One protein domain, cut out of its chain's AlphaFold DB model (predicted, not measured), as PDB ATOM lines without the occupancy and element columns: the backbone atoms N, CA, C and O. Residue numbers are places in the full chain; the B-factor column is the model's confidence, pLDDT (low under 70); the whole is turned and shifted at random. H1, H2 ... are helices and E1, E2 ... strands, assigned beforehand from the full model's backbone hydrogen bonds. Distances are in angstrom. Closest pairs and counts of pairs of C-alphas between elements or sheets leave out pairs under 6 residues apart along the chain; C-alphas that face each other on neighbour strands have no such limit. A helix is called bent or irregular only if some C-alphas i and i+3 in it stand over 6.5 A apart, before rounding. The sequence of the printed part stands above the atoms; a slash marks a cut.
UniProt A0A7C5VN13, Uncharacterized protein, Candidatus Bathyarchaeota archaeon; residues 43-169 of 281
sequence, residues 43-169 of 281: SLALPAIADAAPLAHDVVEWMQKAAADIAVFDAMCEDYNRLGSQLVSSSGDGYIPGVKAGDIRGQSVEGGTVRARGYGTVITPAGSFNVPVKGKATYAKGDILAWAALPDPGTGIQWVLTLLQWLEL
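AT A GLANCE: This is residues 43 to 169 of the 281 residues of an uncharacterized protein of Candidatus Bathyarchaeota archaeon (UniProt A0A7C5VN13). A twisted sheet of four strands has a long helix, H2, running along its edge strand E1, while a smaller sheet of three strands is partly face to face with it, over E7, E6 and E5. H1 packs steeply across H2 on the side away from the sheets, and the short H3 sits by the small sheet. The 127 printed residues hold three named helices and seven named strands, in the order H1 H2 E1 E2 H3 E3 E4 E5 E6 E7, a mixed class. The sheets, E1 E7 E6 E5 and E2 E3 E4, are antiparallel. The whole is compact, with a radius of gyration of the C-alphas of 14.4 A and spans of 42 by 34 by 21 A.

HOW THE PARTS SIT: Start at H1, residues 43 to 52, which touches H2, residues 61 to 81, at a steep tilt of 64 degrees; the closest C-alphas are those of Leu 46 and Ala 68, 5.2 A apart, and H2 touches it with residues 64 to 72 alone. Next come E1, residues 86 to 93; E2, 104 to 106; H3, 111 to 117; E3, 119 to 124; E4, 127 to 132; E5, 135 to 141; E6, 144 to 150; and E7, 160 to 168. H2 is on the twisted sheet E1 E7 E6 E5, making two layers, a helix on one face of a sheet: it lies over E1, along the strands, at a height of 7.6 A. In that sheet look for N 90 and O 163, 3.0 A apart, between E1 and E7; N 164 and O 147, 2.9 A, between E7 and E6; and N 139 and O 146, 2.8 A, between E5 and E6. E5, E6 and E7 form a meander, each strand the antiparallel neighbour of the one before. In the other sheet, N 105 and O 123 of E2 and E3 are 3.0 A apart, and N 122 and O 129 of the hairpin E3 and E4 2.9 A. The two sheets form a sandwich, face to face, 8.4 A centre to centre where they face each other. H3 only grazes the sheet E2 E3 E4. Every O i to N i+4 pair is within hydrogen-bond range in H3, 4 of 6 in H1 and 16 of 17 in H2.

IN THESE COORDINATES: Find C-alpha 43, where H1 begins, at (-28.616, 4.495, -23.917); H1 is irregular, but only just, with C-alphas 44 and 47 6.8 A apart. H2 begins at (-31.517, 3.235, -11.591) and runs 30.1 A. E1 runs 23.9 A, E5 20.0 A and E6 19.4 A. E7 runs 25.7 A to C-alpha 168 at (-12.825, -17.680, -29.610).

THE WHOLE: The two C-alphas farthest apart, those of His 57 and Gly 142, are 44.0 A apart. The printed part has no cut, and its links are tight or short. Its mean pLDDT is 95.6, and no printed residue is under 70.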
ATOM      1  N   SER A  43     -27.810   3.298 -24.198       96.88
ATOM      2  CA  SER A  43     -28.616   4.495 -23.917       96.88
ATOM      3  C   SER A  43     -29.913   4.561 -24.731       96.88
ATOM      4  O   SER A  43     -30.896   5.133 -24.261       96.88
ATOM      5  N   LEU A  44     -29.950   3.933 -25.914       96.81
ATOM      6  CA  LEU A  44     -31.146   3.847 -26.759       96.81
ATOM      7  C   LEU A  44     -32.079   2.709 -26.333       96.81
ATOM      8  O   LEU A  44     -33.289   2.800 -26.537       96.81
ATOM      9  N   ALA A  45     -31.541   1.659 -25.707       96.81
ATOM     10  CA  ALA A  45     -32.337   0.573 -25.138       96.81
ATOM     11  C   ALA A  45     -32.968   0.960 -23.787       96.81
ATOM     12  O   ALA A  45     -34.042   0.464 -23.442       96.81
ATOM     13  N   LEU A  46     -32.332   1.869 -23.037       97.00
ATOM     14  CA  LEU A  46     -32.733   2.260 -21.684       97.00
ATOM     15  C   LEU A  46     -34.214   2.672 -21.542       97.00
ATOM     16  O   LEU A  46     -34.833   2.211 -20.585       97.00
ATOM     17  N   PRO A  47     -34.831   3.466 -22.445       97.44
ATOM     18  CA  PRO A  47     -36.247   3.816 -22.319       97.44
ATOM     19  C   PRO A  47     -37.176   2.598 -22.340       97.44
ATOM     20  O   PRO A  47     -38.102   2.528 -21.539       97.44
ATOM     21  N   ALA A  48     -36.906   1.615 -23.205       97.19
ATOM     22  CA  ALA A  48     -37.695   0.385 -23.264       97.19
ATOM     23  C   ALA A  48     -37.501  -0.472 -22.003       97.19
ATOM     24  O   ALA A  48     -38.459  -1.050 -21.496       97.19
ATOM     25  N   ILE A  49     -36.275  -0.517 -21.465       97.38
ATOM     26  CA  ILE A  49     -35.997  -1.184 -20.187       97.38
ATOM     27  C   ILE A  49     -36.760  -0.515 -19.039       97.38
ATOM     28  O   ILE A  49     -37.365  -1.203 -18.221       97.38
ATOM     29  N   ALA A  50     -36.741   0.816 -18.980       96.88
ATOM     30  CA  ALA A  50     -37.398   1.580 -17.927       96.88
ATOM     31  C   ALA A  50     -38.930   1.484 -17.985       96.88
ATOM     32  O   ALA A  50     -39.569   1.505 -16.937       96.88
ATOM     33  N   ASP A  51     -39.511   1.352 -19.180       96.69
ATOM     34  CA  ASP A  51     -40.946   1.107 -19.362       96.69
ATOM     35  C   ASP A  51     -41.350  -0.297 -18.881       96.69
ATOM     36  O   ASP A  51     -42.316  -0.456 -18.136       96.69
ATOM     37  N   ALA A  52     -40.560  -1.317 -19.231       95.56
ATOM     38  CA  ALA A  52     -40.819  -2.699 -18.828       95.56
ATOM     39  C   ALA A  52     -40.559  -2.961 -17.331       95.56
ATOM     40  O   ALA A  52     -41.229  -3.798 -16.724       95.56
ATOM     41  N   ALA A  53     -39.590  -2.261 -16.736       95.06
ATOM     42  CA  ALA A  53     -39.239  -2.358 -15.322       95.06
ATOM     43  C   ALA A  53     -39.069  -0.956 -14.702       95.06
ATOM     44  O   ALA A  53     -37.934  -0.499 -14.522       95.06
ATOM     45  N   PRO A  54     -40.174  -0.260 -14.368       96.12
ATOM     46  CA  PRO A  54     -40.127   1.077 -13.782       96.12
ATOM     47  C   PRO A  54     -39.426   1.111 -12.422       96.12
ATOM     48  O   PRO A  54     -39.399   0.117 -11.695       96.12
ATOM     49  N   LEU A  55     -38.898   2.282 -12.053       95.19
ATOM     50  CA  LEU A  55     -38.259   2.480 -10.752       95.19
ATOM     51  C   LEU A  55     -39.241   2.204  -9.610       95.19
ATOM     52  O   LEU A  55     -40.360   2.719  -9.585       95.19
ATOM     53  N   ALA A  56     -38.785   1.417  -8.645       93.50
ATOM     54  CA  ALA A  56     -39.546   0.980  -7.487       93.50
ATOM     55  C   ALA A  56     -38.600   0.750  -6.298       93.50
ATOM     56  O   ALA A  56     -37.398   0.983  -6.390       93.50
ATOM     57  N   HIS A  57     -39.129   0.265  -5.173       88.94
ATOM     58  CA  HIS A  57     -38.299  -0.098  -4.019       88.94
ATOM     59  C   HIS A  57     -37.231  -1.153  -4.374       88.94
ATOM     60  O   HIS A  57     -36.099  -1.061  -3.906       88.94
ATOM     61  N   ASP A  58     -37.579  -2.103  -5.249       90.88
ATOM     62  CA  ASP A  58     -36.712  -3.230  -5.619       90.88
ATOM     63  C   ASP A  58     -36.010  -3.037  -6.974       90.88
ATOM     64  O   ASP A  58     -35.143  -3.829  -7.339       90.88
ATOM     65  N   VAL A  59     -36.372  -1.988  -7.722       91.69
ATOM     66  CA  VAL A  59     -35.806  -1.663  -9.037       91.69
ATOM     67  C   VAL A  59     -35.237  -0.258  -8.984       91.69
ATOM     68  O   VAL A  59     -35.971   0.729  -8.947       91.69
ATOM     69  N   VAL A  60     -33.913  -0.168  -8.993       91.50
ATOM     70  CA  VAL A  60     -33.188   1.101  -8.887       91.50
ATOM     71  C   VAL A  60     -32.433   1.420 -10.174       91.50
ATOM     72  O   VAL A  60     -32.186   0.553 -11.009       91.50
ATOM     73  N   GLU A  61     -32.043   2.682 -10.335       91.31
ATOM     74  CA  GLU A  61     -31.517   3.235 -11.591       91.31
ATOM     75  C   GLU A  61     -30.340   2.441 -12.184       91.31
ATOM     76  O   GLU A  61     -30.299   2.191 -13.389       91.31
ATOM     77  N   TRP A  62     -29.394   1.992 -11.352       91.19
ATOM     78  CA  TRP A  62     -28.242   1.230 -11.839       91.19
ATOM     79  C   TRP A  62     -28.657  -0.110 -12.464       91.19
ATOM     80  O   TRP A  62     -28.008  -0.558 -13.407       91.19
ATOM     81  N   MET A  63     -29.748  -0.727 -11.990       94.62
ATOM     82  CA  MET A  63     -30.256  -1.993 -12.529       94.62
ATOM     83  C   MET A  63     -30.797  -1.800 -13.941       94.62
ATOM     84  O   MET A  63     -30.547  -2.631 -14.808       94.62
ATOM     85  N   GLN A  64     -31.490  -0.686 -14.196       95.44
ATOM     86  CA  GLN A  64     -31.986  -0.353 -15.532       95.44
ATOM     87  C   GLN A  64     -30.826  -0.094 -16.503       95.44
ATOM     88  O   GLN A  64     -30.848  -0.590 -17.628       95.44
ATOM     89  N   LYS A  65     -29.777   0.613 -16.056       95.25
ATOM     90  CA  LYS A  65     -28.553   0.831 -16.847       95.25
ATOM     91  C   LYS A  65     -27.849  -0.490 -17.168       95.25
ATOM     92  O   LYS A  65     -27.566  -0.764 -18.330       95.25
ATOM     93  N   ALA A  66     -27.651  -1.340 -16.161       96.00
ATOM     94  CA  ALA A  66     -27.045  -2.655 -16.345       96.00
ATOM     95  C   ALA A  66     -27.874  -3.556 -17.276       96.00
ATOM     96  O   ALA A  66     -27.311  -4.227 -18.134       96.00
ATOM     97  N   ALA A  67     -29.205  -3.546 -17.158       97.31
ATOM     98  CA  ALA A  67     -30.092  -4.295 -18.046       97.31
ATOM     99  C   ALA A  67     -30.055  -3.772 -19.493       97.31
ATOM    100  O   ALA A  67     -30.095  -4.569 -20.429       97.31
ATOM    101  N   ALA A  68     -29.918  -2.458 -19.693       97.94
ATOM    102  CA  ALA A  68     -29.733  -1.881 -21.021       97.94
ATOM    103  C   ALA A  68     -28.390  -2.296 -21.647       97.94
ATOM    104  O   ALA A  68     -28.344  -2.629 -22.831       97.94
ATOM    105  N   ASP A  69     -27.311  -2.343 -20.856       98.12
ATOM    106  CA  ASP A  69     -26.035  -2.904 -21.309       98.12
ATOM    107  C   ASP A  69     -26.181  -4.398 -21.643       98.12
ATOM    108  O   ASP A  69     -25.766  -4.820 -22.719       98.12
ATOM    109  N   ILE A  70     -26.829  -5.198 -20.784       98.12
ATOM    110  CA  ILE A  70     -27.102  -6.618 -21.069       98.12
ATOM    111  C   ILE A  70     -27.822  -6.760 -22.413       98.12
ATOM    112  O   ILE A  70     -27.385  -7.556 -23.235       98.12
ATOM    113  N   ALA A  71     -28.868  -5.975 -22.679       98.31
ATOM    114  CA  ALA A  71     -29.623  -6.063 -23.930       98.31
ATOM    115  C   ALA A  71     -28.750  -5.851 -25.179       98.31
ATOM    116  O   ALA A  71     -28.905  -6.549 -26.179       98.31
ATOM    117  N   VAL A  72     -27.820  -4.899 -25.147       98.38
ATOM    118  CA  VAL A  72     -26.990  -4.580 -26.316       98.38
ATOM    119  C   VAL A  72     -25.794  -5.527 -26.439       98.38
ATOM    120  O   VAL A  72     -25.486  -5.990 -27.540       98.38
ATOM    121  N   PHE A  73     -25.131  -5.855 -25.329       98.62
ATOM    122  CA  PHE A  73     -23.940  -6.706 -25.334       98.62
ATOM    123  C   PHE A  73     -24.261  -8.195 -25.488       98.62
ATOM    124  O   PHE A  73     -23.486  -8.911 -26.117       98.62
ATOM    125  N   ASP A  74     -25.403  -8.669 -24.991       98.56
ATOM    126  CA  ASP A  74     -25.895 -10.020 -25.282       98.56
ATOM    127  C   ASP A  74     -26.238 -10.164 -26.773       98.56
ATOM    128  O   ASP A  74     -25.837 -11.119 -27.428       98.56
ATOM    129  N   ALA A  75     -26.873  -9.151 -27.366       98.31
ATOM    130  CA  ALA A  75     -27.153  -9.151 -28.798       98.31
ATOM    131  C   ALA A  75     -25.873  -9.077 -29.662       98.31
ATOM    132  O   ALA A  75     -25.821  -9.674 -30.737       98.31
ATOM    133  N   MET A  76     -24.821  -8.392 -29.193       98.44
ATOM    134  CA  MET A  76     -23.486  -8.448 -29.808       98.44
ATOM    135  C   MET A  76     -22.873  -9.851 -29.710       98.44
ATOM    136  O   MET A  76     -22.280 -10.314 -30.684       98.44
ATOM    137  N   CYS A  77     -23.022 -10.539 -28.572       98.69
ATOM    138  CA  CYS A  77     -22.615 -11.938 -28.437       98.69
ATOM    139  C   CYS A  77     -23.321 -12.811 -29.481       98.69
ATOM    140  O   CYS A  77     -22.651 -13.569 -30.172       98.69
ATOM    141  N   GLU A  78     -24.632 -12.658 -29.671       98.44
ATOM    142  CA  GLU A  78     -25.383 -13.397 -30.695       98.44
ATOM    143  C   GLU A  78     -24.908 -13.081 -32.126       98.44
ATOM    144  O   GLU A  78     -24.704 -13.997 -32.929       98.44
ATOM    145  N   ASP A  79     -24.672 -11.801 -32.450       98.31
ATOM    146  CA  ASP A  79     -24.133 -11.386 -33.758       98.31
ATOM    147  C   ASP A  79     -22.770 -12.013 -34.059       98.31
ATOM    148  O   ASP A  79     -22.477 -12.334 -35.212       98.31
ATOM    149  N   TYR A  80     -21.927 -12.132 -33.034       98.25
ATOM    150  CA  TYR A  80     -20.557 -12.609 -33.153       98.25
ATOM    151  C   TYR A  80     -20.505 -14.146 -33.150       98.25
ATOM    152  O   TYR A  80     -19.867 -14.758 -34.008       98.25
ATOM    153  N   ASN A  81     -21.246 -14.799 -32.255       98.31
ATOM    154  CA  ASN A  81     -21.207 -16.251 -32.056       98.31
ATOM    155  C   ASN A  81     -21.774 -17.027 -33.249       98.31
ATOM    156  O   ASN A  81     -21.262 -18.098 -33.583       98.31
ATOM    157  N   ARG A  82     -22.753 -16.463 -33.975       97.38
ATOM    158  CA  ARG A  82     -23.258 -17.055 -35.230       97.38
ATOM    159  C   ARG A  82     -22.190 -17.199 -36.324       97.38
ATOM    160  O   ARG A  82     -22.392 -17.962 -37.261       97.38
ATOM    161  N   LEU A  83     -21.054 -16.508 -36.196       97.25
ATOM    162  CA  LEU A  83     -19.891 -16.631 -37.084       97.25
ATOM    163  C   LEU A  83     -18.986 -17.831 -36.740       97.25
ATOM    164  O   LEU A  83     -17.852 -17.893 -37.214       97.25
ATOM    165  N   GLY A  84     -19.444 -18.767 -35.899       96.50
ATOM    166  CA  GLY A  84     -18.651 -19.917 -35.458       96.50
ATOM    167  C   GLY A  84     -17.559 -19.530 -34.461       96.50
ATOM    168  O   GLY A  84     -16.432 -20.005 -34.563       96.50
ATOM    169  N   SER A  85     -17.881 -18.617 -33.546       97.44
ATOM    170  CA  SER A  85     -16.951 -18.055 -32.565       97.44
ATOM    171  C   SER A  85     -17.591 -17.968 -31.177       97.44
ATOM    172  O   SER A  85     -18.730 -18.405 -30.998       97.44
ATOM    173  N   GLN A  86     -16.870 -17.426 -30.188       98.31
ATOM    174  CA  GLN A  86     -17.366 -17.344 -28.818       98.31
ATOM    175  C   GLN A  86     -16.965 -16.029 -28.138       98.31
ATOM    176  O   GLN A  86     -15.820 -15.821 -27.735       98.31
ATOM    177  N   LEU A  87     -17.956 -15.167 -27.951       98.62
ATOM    178  CA  LEU A  87     -17.940 -13.920 -27.203       98.62
ATOM    179  C   LEU A  87     -18.945 -14.035 -26.057       98.62
ATOM    180  O   LEU A  87     -20.089 -14.446 -26.259       98.62
ATOM    181  N   VAL A  88     -18.521 -13.646 -24.860       98.62
ATOM    182  CA  VAL A  88     -19.369 -13.622 -23.662       98.62
ATOM    183  C   VAL A  88     -19.368 -12.235 -23.040       98.62
ATOM    184  O   VAL A  88     -18.344 -11.546 -23.044       98.62
ATOM    185  N   SER A  89     -20.509 -11.840 -22.481       98.56
ATOM    186  CA  SER A  89     -20.702 -10.538 -21.850       98.56
ATOM    187  C   SER A  89     -21.413 -10.653 -20.502       98.56
ATOM    188  O   SER A  89     -22.030 -11.669 -20.183       98.56
ATOM    189  N   SER A  90     -21.282  -9.618 -19.675       98.06
ATOM    190  CA  SER A  90     -22.057  -9.453 -18.443       98.06
ATOM    191  C   SER A  90     -22.069  -7.981 -18.032       98.06
ATOM    192  O   SER A  90     -21.078  -7.281 -18.240       98.06
ATOM    193  N   SER A  91     -23.163  -7.509 -17.434       97.69
ATOM    194  CA  SER A  91     -23.247  -6.177 -16.825       97.69
ATOM    195  C   SER A  91     -24.017  -6.242 -15.508       97.69
ATOM    196  O   SER A  91     -24.915  -7.069 -15.353       97.69
ATOM    197  N   GLY A  92     -23.664  -5.394 -14.546       95.94
ATOM    198  CA  GLY A  92     -24.283  -5.387 -13.220       95.94
ATOM    199  C   GLY A  92     -23.543  -4.508 -12.220       95.94
ATOM    200  O   GLY A  92     -22.710  -3.685 -12.607       95.94
ATOM    201  N   ASP A  93     -23.833  -4.709 -10.930       94.38
ATOM    202  CA  ASP A  93     -23.091  -4.057  -9.851       94.38
ATOM    203  C   ASP A  93     -21.697  -4.671  -9.693       94.38
ATOM    204  O   ASP A  93     -21.550  -5.866  -9.412       94.38
ATOM    205  N   GLY A  94     -20.665  -3.842  -9.836       91.06
ATOM    206  CA  GLY A  94     -19.273  -4.246  -9.671       91.06
ATOM    207  C   GLY A  94     -18.914  -4.664  -8.241       91.06
ATOM    208  O   GLY A  94     -17.919  -5.369  -8.063       91.06
ATOM    209  N   TYR A  95     -19.710  -4.278  -7.232       92.06
ATOM    210  CA  TYR A  95     -19.482  -4.655  -5.838       92.06
ATOM    211  C   TYR A  95     -20.202  -5.948  -5.424       92.06
ATOM    212  O   TYR A  95     -19.530  -6.964  -5.228       92.06
ATOM    213  N   ILE A  96     -21.532  -5.931  -5.269       86.75
ATOM    214  CA  ILE A  96     -22.341  -7.069  -4.803       86.75
ATOM    215  C   ILE A  96     -23.591  -7.196  -5.692       86.75
ATOM    216  O   ILE A  96     -24.458  -6.321  -5.654       86.75
ATOM    217  N   PRO A  97     -23.744  -8.302  -6.450       86.00
ATOM    218  CA  PRO A  97     -23.024  -9.580  -6.334       86.00
ATOM    219  C   PRO A  97     -21.649  -9.627  -7.029       86.00
ATOM    220  O   PRO A  97     -20.945 -10.631  -6.910       86.00
ATOM    221  N   GLY A  98     -21.260  -8.561  -7.731       93.06
ATOM    222  CA  GLY A  98     -20.085  -8.535  -8.597       93.06
ATOM    223  C   GLY A  98     -20.415  -8.982 -10.025       93.06
ATOM    224  O   GLY A  98     -21.407  -9.666 -10.275       93.06
ATOM    225  N   VAL A  99     -19.555  -8.608 -10.975       96.94
ATOM    226  CA  VAL A  99     -19.736  -8.898 -12.408       96.94
ATOM    227  C   VAL A  99     -18.652  -9.855 -12.895       96.94
ATOM    228  O   VAL A  99     -17.463  -9.653 -12.623       96.94
ATOM    229  N   LYS A 100     -19.057 -10.891 -13.636       98.00
ATOM    230  CA  LYS A 100     -18.173 -11.900 -14.232       98.00
ATOM    231  C   LYS A 100     -18.651 -12.252 -15.640       98.00
ATOM    232  O   LYS A 100     -19.827 -12.538 -15.825       98.00
ATOM    233  N   ALA A 101     -17.729 -12.308 -16.597       97.75
ATOM    234  CA  ALA A 101     -17.963 -12.816 -17.948       97.75
ATOM    235  C   ALA A 101     -16.802 -13.748 -18.315       97.75
ATOM    236  O   ALA A 101     -15.650 -13.347 -18.196       97.75
ATOM    237  N   GLY A 102     -17.078 -15.001 -18.689       97.06
ATOM    238  CA  GLY A 102     -16.021 -15.993 -18.929       97.06
ATOM    239  C   GLY A 102     -15.064 -16.138 -17.735       97.06
ATOM    240  O   GLY A 102     -15.491 -16.429 -16.613       97.06
ATOM    241  N   ASP A 103     -13.780 -15.893 -17.975       96.75
ATOM    242  CA  ASP A 103     -12.697 -15.954 -16.987       96.75
ATOM    243  C   ASP A 103     -12.331 -14.588 -16.386       96.75
ATOM    244  O   ASP A 103     -11.474 -14.511 -15.498       96.75
ATOM    245  N   ILE A 104     -12.969 -13.504 -16.838       98.31
ATOM    246  CA  ILE A 104     -12.740 -12.157 -16.313       98.31
ATOM    247  C   ILE A 104     -13.804 -11.764 -15.289       98.31
ATOM    248  O   ILE A 104     -14.973 -12.146 -15.380       98.31
ATOM    249  N   ARG A 105     -13.403 -10.981 -14.285       98.19
ATOM    250  CA  ARG A 105     -14.319 -10.459 -13.261       98.19
ATOM    251  C   ARG A 105     -13.919  -9.077 -12.775       98.19
ATOM    252  O   ARG A 105     -12.729  -8.765 -12.706       98.19
ATOM    253  N   GLY A 106     -14.901  -8.281 -12.371       97.50
ATOM    254  CA  GLY A 106     -14.655  -7.059 -11.615       97.50
ATOM    255  C   GLY A 106     -14.042  -7.372 -10.250       97.50
ATOM    256  O   GLY A 106     -14.378  -8.368  -9.607       97.50
ATOM    257  N   GLN A 107     -13.123  -6.528  -9.793       96.69
ATOM    258  CA  GLN A 107     -12.722  -6.513  -8.396       96.69
ATOM    259  C   GLN A 107     -13.901  -5.986  -7.571       96.69
ATOM    260  O   GLN A 107     -14.322  -4.848  -7.773       96.69
ATOM    261  N   SER A 108     -14.404  -6.799  -6.640       95.00
ATOM    262  CA  SER A 108     -15.487  -6.404  -5.737       95.00
ATOM    263  C   SER A 108     -14.981  -5.343  -4.757       95.00
ATOM    264  O   SER A 108     -14.207  -5.636  -3.844       95.00
ATOM    265  N   VAL A 109     -15.364  -4.091  -5.006       93.62
ATOM    266  CA  VAL A 109     -15.043  -2.921  -4.178       93.62
ATOM    267  C   VAL A 109     -16.218  -1.951  -4.242       93.62
ATOM    268  O   VAL A 109     -16.842  -1.822  -5.292       93.62
ATOM    269  N   GLU A 110     -16.495  -1.243  -3.152       93.19
ATOM    270  CA  GLU A 110     -17.550  -0.229  -3.102       93.19
ATOM    271  C   GLU A 110     -17.339   0.901  -4.125       93.19
ATOM    272  O   GLU A 110     -16.220   1.393  -4.326       93.19
ATOM    273  N   GLY A 111     -18.444   1.384  -4.699       92.38
ATOM    274  CA  GLY A 111     -18.473   2.474  -5.678       92.38
ATOM    275  C   GLY A 111     -17.808   3.759  -5.180       92.38
ATOM    276  O   GLY A 111     -17.075   4.403  -5.926       92.38
ATOM    277  N   GLY A 112     -17.952   4.096  -3.896       93.19
ATOM    278  CA  GLY A 112     -17.291   5.248  -3.278       93.19
ATOM    279  C   GLY A 112     -15.764   5.180  -3.380       93.19
ATOM    280  O   GLY A 112     -15.119   6.180  -3.699       93.19
ATOM    281  N   THR A 113     -15.187   3.986  -3.211       94.00
ATOM    282  CA  THR A 113     -13.742   3.758  -3.370       94.00
ATOM    283  C   THR A 113     -13.325   3.866  -4.833       94.00
ATOM    284  O   THR A 113     -12.331   4.521  -5.149       94.00
ATOM    285  N   VAL A 114     -14.101   3.265  -5.740       94.50
ATOM    286  CA  VAL A 114     -13.883   3.329  -7.195       94.50
ATOM    287  C   VAL A 114     -13.914   4.776  -7.693       94.50
ATOM    288  O   VAL A 114     -13.005   5.206  -8.405       94.50
ATOM    289  N   ARG A 115     -14.909   5.550  -7.254       93.50
ATOM    290  CA  ARG A 115     -15.063   6.975  -7.552       93.50
ATOM    291  C   ARG A 115     -13.889   7.789  -7.009       93.50
ATOM    292  O   ARG A 115     -13.351   8.610  -7.744       93.50
ATOM    293  N   ALA A 116     -13.478   7.555  -5.762       93.69
ATOM    294  CA  ALA A 116     -12.378   8.286  -5.134       93.69
ATOM    295  C   ALA A 116     -11.025   8.038  -5.823       93.69
ATOM    296  O   ALA A 116     -10.253   8.977  -6.000       93.69
ATOM    297  N   ARG A 117     -10.740   6.795  -6.242       95.06
ATOM    298  CA  ARG A 117      -9.489   6.452  -6.948       95.06
ATOM    299  C   ARG A 117      -9.533   6.715  -8.459       95.06
ATOM    300  O   ARG A 117      -8.490   6.726  -9.102       95.06
ATOM    301  N   GLY A 118     -10.725   6.909  -9.026       96.19
ATOM    302  CA  GLY A 118     -10.939   7.239 -10.438       96.19
ATOM    303  C   GLY A 118     -10.965   6.047 -11.401       96.19
ATOM    304  O   GLY A 118     -11.001   6.261 -12.612       96.19
ATOM    305  N   TYR A 119     -10.962   4.800 -10.911       97.56
ATOM    306  CA  TYR A 119     -11.010   3.607 -11.767       97.56
ATOM    307  C   TYR A 119     -11.603   2.366 -11.081       97.56
ATOM    308  O   TYR A 119     -11.452   2.162  -9.879       97.56
ATOM    309  N   GLY A 120     -12.237   1.484 -11.850       96.94
ATOM    310  CA  GLY A 120     -12.506   0.085 -11.503       96.94
ATOM    311  C   GLY A 120     -11.316  -0.809 -11.874       96.94
ATOM    312  O   GLY A 120     -10.467  -0.409 -12.664       96.94
ATOM    313  N   THR A 121     -11.228  -2.015 -11.315       98.00
ATOM    314  CA  THR A 121     -10.179  -2.985 -11.685       98.00
ATOM    315  C   THR A 121     -10.836  -4.272 -12.143       98.00
ATOM    316  O   THR A 121     -11.721  -4.783 -11.462       98.00
ATOM    317  N   VAL A 122     -10.393  -4.804 -13.277       98.50
ATOM    318  CA  VAL A 122     -10.829  -6.096 -13.807       98.50
ATOM    319  C   VAL A 122      -9.686  -7.089 -13.664       98.50
ATOM    320  O   VAL A 122      -8.539  -6.800 -14.008       98.50
ATOM    321  N   ILE A 123     -10.003  -8.259 -13.116       98.44
ATOM    322  CA  ILE A 123      -9.083  -9.369 -12.884       98.44
ATOM    323  C   ILE A 123      -9.260 -10.377 -14.018       98.44
ATOM    324  O   ILE A 123     -10.382 -10.777 -14.328       98.44
ATOM    325  N   THR A 124      -8.146 -10.807 -14.600       98.12
ATOM    326  CA  THR A 124      -8.059 -11.804 -15.674       98.12
ATOM    327  C   THR A 124      -7.033 -12.884 -15.295       98.12
ATOM    328  O   THR A 124      -6.188 -12.643 -14.426       98.12
ATOM    329  N   PRO A 125      -7.015 -14.048 -15.966       96.81
ATOM    330  CA  PRO A 125      -5.947 -15.035 -15.781       96.81
ATOM    331  C   PRO A 125      -4.538 -14.509 -16.115       96.81
ATOM    332  O   PRO A 125      -3.559 -14.963 -15.532       96.81
ATOM    333  N   ALA A 126      -4.422 -13.526 -17.016       95.69
ATOM    334  CA  ALA A 126      -3.146 -12.969 -17.483       95.69
ATOM    335  C   ALA A 126      -2.684 -11.712 -16.705       95.69
ATOM    336  O   ALA A 126      -1.722 -11.039 -17.101       95.69
ATOM    337  N   GLY A 127      -3.383 -11.357 -15.623       96.62
ATOM    338  CA  GLY A 127      -3.149 -10.151 -14.823       96.62
ATOM    339  C   GLY A 127      -4.418  -9.323 -14.640       96.62
ATOM    340  O   GLY A 127      -5.529  -9.830 -14.747       96.62
ATOM    341  N   SER A 128      -4.271  -8.034 -14.370       98.00
ATOM    342  CA  SER A 128      -5.396  -7.120 -14.166       98.00
ATOM    343  C   SER A 128      -5.217  -5.840 -14.962       98.00
ATOM    344  O   SER A 128      -4.091  -5.452 -15.275       98.00
ATOM    345  N   PHE A 129      -6.320  -5.146 -15.220       98.50
ATOM    346  CA  PHE A 129      -6.301  -3.825 -15.834       98.50
ATOM    347  C   PHE A 129      -7.312  -2.893 -15.177       98.50
ATOM    348  O   PHE A 129      -8.294  -3.332 -14.574       98.50
ATOM    349  N   ASN A 130      -7.033  -1.596 -15.270       98.44
ATOM    350  CA  ASN A 130      -7.874  -0.555 -14.699       98.44
ATOM    351  C   ASN A 130      -8.816   0.003 -15.765       98.44
ATOM    352  O   ASN A 130      -8.406   0.250 -16.897       98.44
ATOM    353  N   VAL A 131     -10.064   0.230 -15.370       98.31
ATOM    354  CA  VAL A 131     -11.117   0.823 -16.192       98.31
ATOM    355  C   VAL A 131     -11.417   2.203 -15.615       98.31
ATOM    356  O   VAL A 131     -11.867   2.274 -14.471       98.31
ATOM    357  N   PRO A 132     -11.141   3.302 -16.330       97.81
ATOM    358  CA  PRO A 132     -11.385   4.639 -15.802       97.81
ATOM    359  C   PRO A 132     -12.876   4.859 -15.526       97.81
ATOM    360  O   PRO A 132     -13.735   4.368 -16.255       97.81
ATOM    361  N   VAL A 133     -13.184   5.618 -14.475       96.25
ATOM    362  CA  VAL A 133     -14.555   6.060 -14.194       96.25
ATOM    363  C   VAL A 133     -15.081   6.890 -15.367       96.25
ATOM    364  O   VAL A 133     -14.393   7.802 -15.822       96.25
ATOM    365  N   LYS A 134     -16.309   6.601 -15.820       95.06
ATOM    366  CA  LYS A 134     -16.915   7.170 -17.038       95.06
ATOM    367  C   LYS A 134     -16.098   6.883 -18.297       95.06
ATOM    368  O   LYS A 134     -16.023   7.710 -19.203       95.06
ATOM    369  N   GLY A 135     -15.455   5.725 -18.340       97.56
ATOM    370  CA  GLY A 135     -14.635   5.332 -19.467       97.56
ATOM    371  C   GLY A 135     -14.556   3.826 -19.631       97.56
ATOM    372  O   GLY A 135     -15.243   3.051 -18.961       97.56
ATOM    373  N   LYS A 136     -13.720   3.425 -20.580       98.38
ATOM    374  CA  LYS A 136     -13.565   2.044 -21.024       98.38
ATOM    375  C   LYS A 136     -12.096   1.664 -21.114       98.38
ATOM    376  O   LYS A 136     -11.226   2.530 -21.206       98.38
ATOM    377  N   ALA A 137     -11.825   0.370 -21.125       98.50
ATOM    378  CA  ALA A 137     -10.496  -0.160 -21.373       98.50
ATOM    379  C   ALA A 137     -10.572  -1.476 -22.148       98.50
ATOM    380  O   ALA A 137     -11.394  -2.342 -21.851       98.50
ATOM    381  N   THR A 138      -9.667  -1.624 -23.112       98.38
ATOM    382  CA  THR A 138      -9.409  -2.877 -23.824       98.38
ATOM    383  C   THR A 138      -8.166  -3.526 -23.227       98.38
ATOM    384  O   THR A 138      -7.153  -2.857 -23.017       98.38
ATOM    385  N   TYR A 139      -8.218  -4.831 -22.989       98.38
ATOM    386  CA  TYR A 139      -7.105  -5.625 -22.493       98.38
ATOM    387  C   TYR A 139      -6.785  -6.743 -23.480       98.38
ATOM    388  O   TYR A 139      -7.625  -7.591 -23.765       98.38
ATOM    389  N   ALA A 140      -5.561  -6.733 -23.997       98.19
ATOM    390  CA  ALA A 140      -5.058  -7.714 -24.947       98.19
ATOM    391  C   ALA A 140      -3.699  -8.211 -24.448       98.19
ATOM    392  O   ALA A 140      -2.715  -7.474 -24.528       98.19
ATOM    393  N   LYS A 141      -3.656  -9.417 -23.869       97.56
ATOM    394  CA  LYS A 141      -2.428  -9.991 -23.298       97.56
ATOM    395  C   LYS A 141      -2.481 -11.513 -23.217       97.56
ATOM    396  O   LYS A 141      -3.434 -12.068 -22.670       97.56
ATOM    397  N   GLY A 142      -1.425 -12.176 -23.681       95.88
ATOM    398  CA  GLY A 142      -1.337 -13.626 -23.780       95.88
ATOM    399  C   GLY A 142      -2.495 -14.167 -24.612       95.88
ATOM    400  O   GLY A 142      -2.643 -13.820 -25.781       95.88
ATOM    401  N   ASP A 143      -3.343 -14.969 -23.969       95.94
ATOM    402  CA  ASP A 143      -4.558 -15.559 -24.544       95.94
ATOM    403  C   ASP A 143      -5.840 -14.770 -24.245       95.94
ATOM    404  O   ASP A 143      -6.931 -15.219 -24.589       95.94
ATOM    405  N   ILE A 144      -5.742 -13.612 -23.585       98.00
ATOM    406  CA  ILE A 144      -6.908 -12.846 -23.141       98.00
ATOM    407  C   ILE A 144      -7.130 -11.636 -24.044       98.00
ATOM    408  O   ILE A 144      -6.291 -10.735 -24.109       98.00
ATOM    409  N   LEU A 145      -8.309 -11.601 -24.667       98.62
ATOM    410  CA  LEU A 145      -8.924 -10.414 -25.249       98.62
ATOM    411  C   LEU A 145     -10.169 -10.078 -24.438       98.62
ATOM    412  O   LEU A 145     -11.123 -10.855 -24.381       98.62
ATOM    413  N   ALA A 146     -10.138  -8.927 -23.785       98.56
ATOM    414  CA  ALA A 146     -11.202  -8.461 -22.920       98.56
ATOM    415  C   ALA A 146     -11.458  -6.973 -23.126       98.56
ATOM    416  O   ALA A 146     -10.579  -6.208 -23.526       98.56
ATOM    417  N   TRP A 147     -12.671  -6.557 -22.806       98.75
ATOM    418  CA  TRP A 147     -13.053  -5.159 -22.765       98.75
ATOM    419  C   TRP A 147     -13.941  -4.913 -21.555       98.75
ATOM    420  O   TRP A 147     -14.668  -5.804 -21.112       98.75
ATOM    421  N   ALA A 148     -13.860  -3.710 -21.005       98.62
ATOM    422  CA  ALA A 148     -14.731  -3.298 -19.926       98.62
ATOM    423  C   ALA A 148     -15.080  -1.815 -20.015       98.62
ATOM    424  O   ALA A 148     -14.239  -1.002 -20.407       98.62
ATOM    425  N   ALA A 149     -16.289  -1.473 -19.579       98.44
ATOM    426  CA  ALA A 149     -16.745  -0.100 -19.408       98.44
ATOM    427  C   ALA A 149     -17.315   0.130 -18.014       98.44
ATOM    428  O   ALA A 149     -17.932  -0.747 -17.410       98.44
ATOM    429  N   LEU A 150     -17.096   1.347 -17.530       96.50
ATOM    430  CA  LEU A 150     -17.600   1.855 -16.267       96.50
ATOM    431  C   LEU A 150     -18.332   3.174 -16.552       96.50
ATOM    432  O   LEU A 150     -17.774   4.248 -16.304       96.50
ATOM    433  N   PRO A 151     -19.546   3.125 -17.133       90.12
ATOM    434  CA  PRO A 151     -20.272   4.328 -17.542       90.12
ATOM    435  C   PRO A 151     -20.743   5.153 -16.337       90.12
ATOM    436  O   PRO A 151     -20.754   6.384 -16.389       90.12
ATOM    437  N   ASP A 152     -21.087   4.488 -15.229       85.94
ATOM    438  CA  ASP A 152     -21.626   5.118 -14.029       85.94
ATOM    439  C   ASP A 152     -20.909   4.619 -12.762       85.94
ATOM    440  O   ASP A 152     -21.072   3.457 -12.377       85.94
ATOM    441  N   PRO A 153     -20.132   5.480 -12.072       80.62
ATOM    442  CA  PRO A 153     -19.486   5.118 -10.812       80.62
ATOM    443  C   PRO A 153     -20.455   5.005  -9.628       80.62
ATOM    444  O   PRO A 153     -19.994   4.722  -8.525       80.62
ATOM    445  N   GLY A 154     -21.748   5.296  -9.819       77.56
ATOM    446  CA  GLY A 154     -22.754   5.352  -8.761       77.56
ATOM    447  C   GLY A 154     -22.435   6.403  -7.697       77.56
ATOM    448  O   GLY A 154     -21.393   7.057  -7.736       77.56
ATOM    449  N   THR A 155     -23.344   6.640  -6.753       70.25
ATOM    450  CA  THR A 155     -23.207   7.683  -5.708       70.25
ATOM    451  C   THR A 155     -22.902   7.135  -4.316       70.25
ATOM    452  O   THR A 155     -22.784   7.911  -3.371       70.25
ATOM    453  N   GLY A 156     -22.722   5.822  -4.180       80.44
ATOM    454  CA  GLY A 156     -22.493   5.172  -2.895       80.44
ATOM    455  C   GLY A 156     -21.811   3.823  -3.065       80.44
ATOM    456  O   GLY A 156     -20.692   3.742  -3.557       80.44
ATOM    457  N   ILE A 157     -22.483   2.763  -2.634       86.62
ATOM    458  CA  ILE A 157     -21.910   1.415  -2.590       86.62
ATOM    459  C   ILE A 157     -21.903   0.746  -3.976       86.62
ATOM    460  O   ILE A 157     -20.941   0.064  -4.320       86.62
ATOM    461  N   GLN A 158     -22.953   0.971  -4.766       89.56
ATOM    462  CA  GLN A 158     -23.213   0.289  -6.038       89.56
ATOM    463  C   GLN A 158     -22.670   1.089  -7.227       89.56
ATOM    464  O   GLN A 158     -22.714   2.321  -7.195       89.56
ATOM    465  N   TRP A 159     -22.188   0.408  -8.268       93.12
ATOM    466  CA  TRP A 159     -21.666   1.016  -9.500       93.12
ATOM    467  C   TRP A 159     -21.739   0.043 -10.681       93.12
ATOM    468  O   TRP A 159     -21.606  -1.163 -10.499       93.12
ATOM    469  N   VAL A 160     -21.927   0.553 -11.902       95.12
ATOM    470  CA  VAL A 160     -22.144  -0.302 -13.082       95.12
ATOM    471  C   VAL A 160     -20.816  -0.661 -13.743       95.12
ATOM    472  O   VAL A 160     -20.020   0.219 -14.080       95.12
ATOM    473  N   LEU A 161     -20.607  -1.958 -13.961       97.62
ATOM    474  CA  LEU A 161     -19.492  -2.503 -14.730       97.62
ATOM    475  C   LEU A 161     -20.029  -3.409 -15.836       97.62
ATOM    476  O   LEU A 161     -20.728  -4.377 -15.551       97.62
ATOM    477  N   THR A 162     -19.625  -3.144 -17.074       98.44
ATOM    478  CA  THR A 162     -19.872  -4.029 -18.216       98.44
ATOM    479  C   THR A 162     -18.580  -4.720 -18.614       98.44
ATOM    480  O   THR A 162     -17.544  -4.066 -18.725       98.44
ATOM    481  N   LEU A 163     -18.635  -6.032 -18.833       98.75
ATOM    482  CA  LEU A 163     -17.511  -6.878 -19.221       98.75
ATOM    483  C   LEU A 163     -17.802  -7.594 -20.540       98.75
ATOM    484  O   LEU A 163     -18.906  -8.089 -20.755       98.75
ATOM    485  N   LEU A 164     -16.768  -7.716 -21.368       98.62
ATOM    486  CA  LEU A 164     -16.724  -8.544 -22.569       98.62
ATOM    487  C   LEU A 164     -15.444  -9.374 -22.588       98.62
ATOM    488  O   LEU A 164     -14.366  -8.857 -22.280       98.62
ATOM    489  N   GLN A 165     -15.545 -10.628 -23.018       98.75
ATOM    490  CA  GLN A 165     -14.387 -11.474 -23.293       98.75
ATOM    491  C   GLN A 165     -14.582 -12.268 -24.584       98.75
ATOM    492  O   GLN A 165     -15.556 -13.007 -24.730       98.75
ATOM    493  N   TRP A 166     -13.606 -12.165 -25.484       98.62
ATOM    494  CA  TRP A 166     -13.507 -13.020 -26.662       98.62
ATOM    495  C   TRP A 166     -12.776 -14.304 -26.265       98.62
ATOM    496  O   TRP A 166     -11.573 -14.283 -26.005       98.62
ATOM    497  N   LEU A 167     -13.519 -15.407 -26.180       98.25
ATOM    498  CA  LEU A 167     -12.991 -16.742 -25.889       98.25
ATOM    499  C   LEU A 167     -12.471 -17.409 -27.169       98.25
ATOM    500  O   LEU A 167     -11.394 -18.008 -27.171       98.25
ATOM    501  N   GLU A 168     -13.200 -17.230 -28.271       98.19
ATOM    502  CA  GLU A 168     -12.825 -17.680 -29.610       98.19
ATOM    503  C   GLU A 168     -13.140 -16.586 -30.632       98.19
ATOM    504  O   GLU A 168     -14.181 -15.936 -30.551       98.19
ATOM    505  N   LEU A 169     -12.240 -16.373 -31.596       98.56
ATOM    506  CA  LEU A 169     -12.381 -15.319 -32.600       98.56
ATOM    507  C   LEU A 169     -13.073 -15.826 -33.862       98.56
ATOM    508  O   LEU A 169     -12.683 -16.855 -34.418       98.56
TER     509      LEU A 169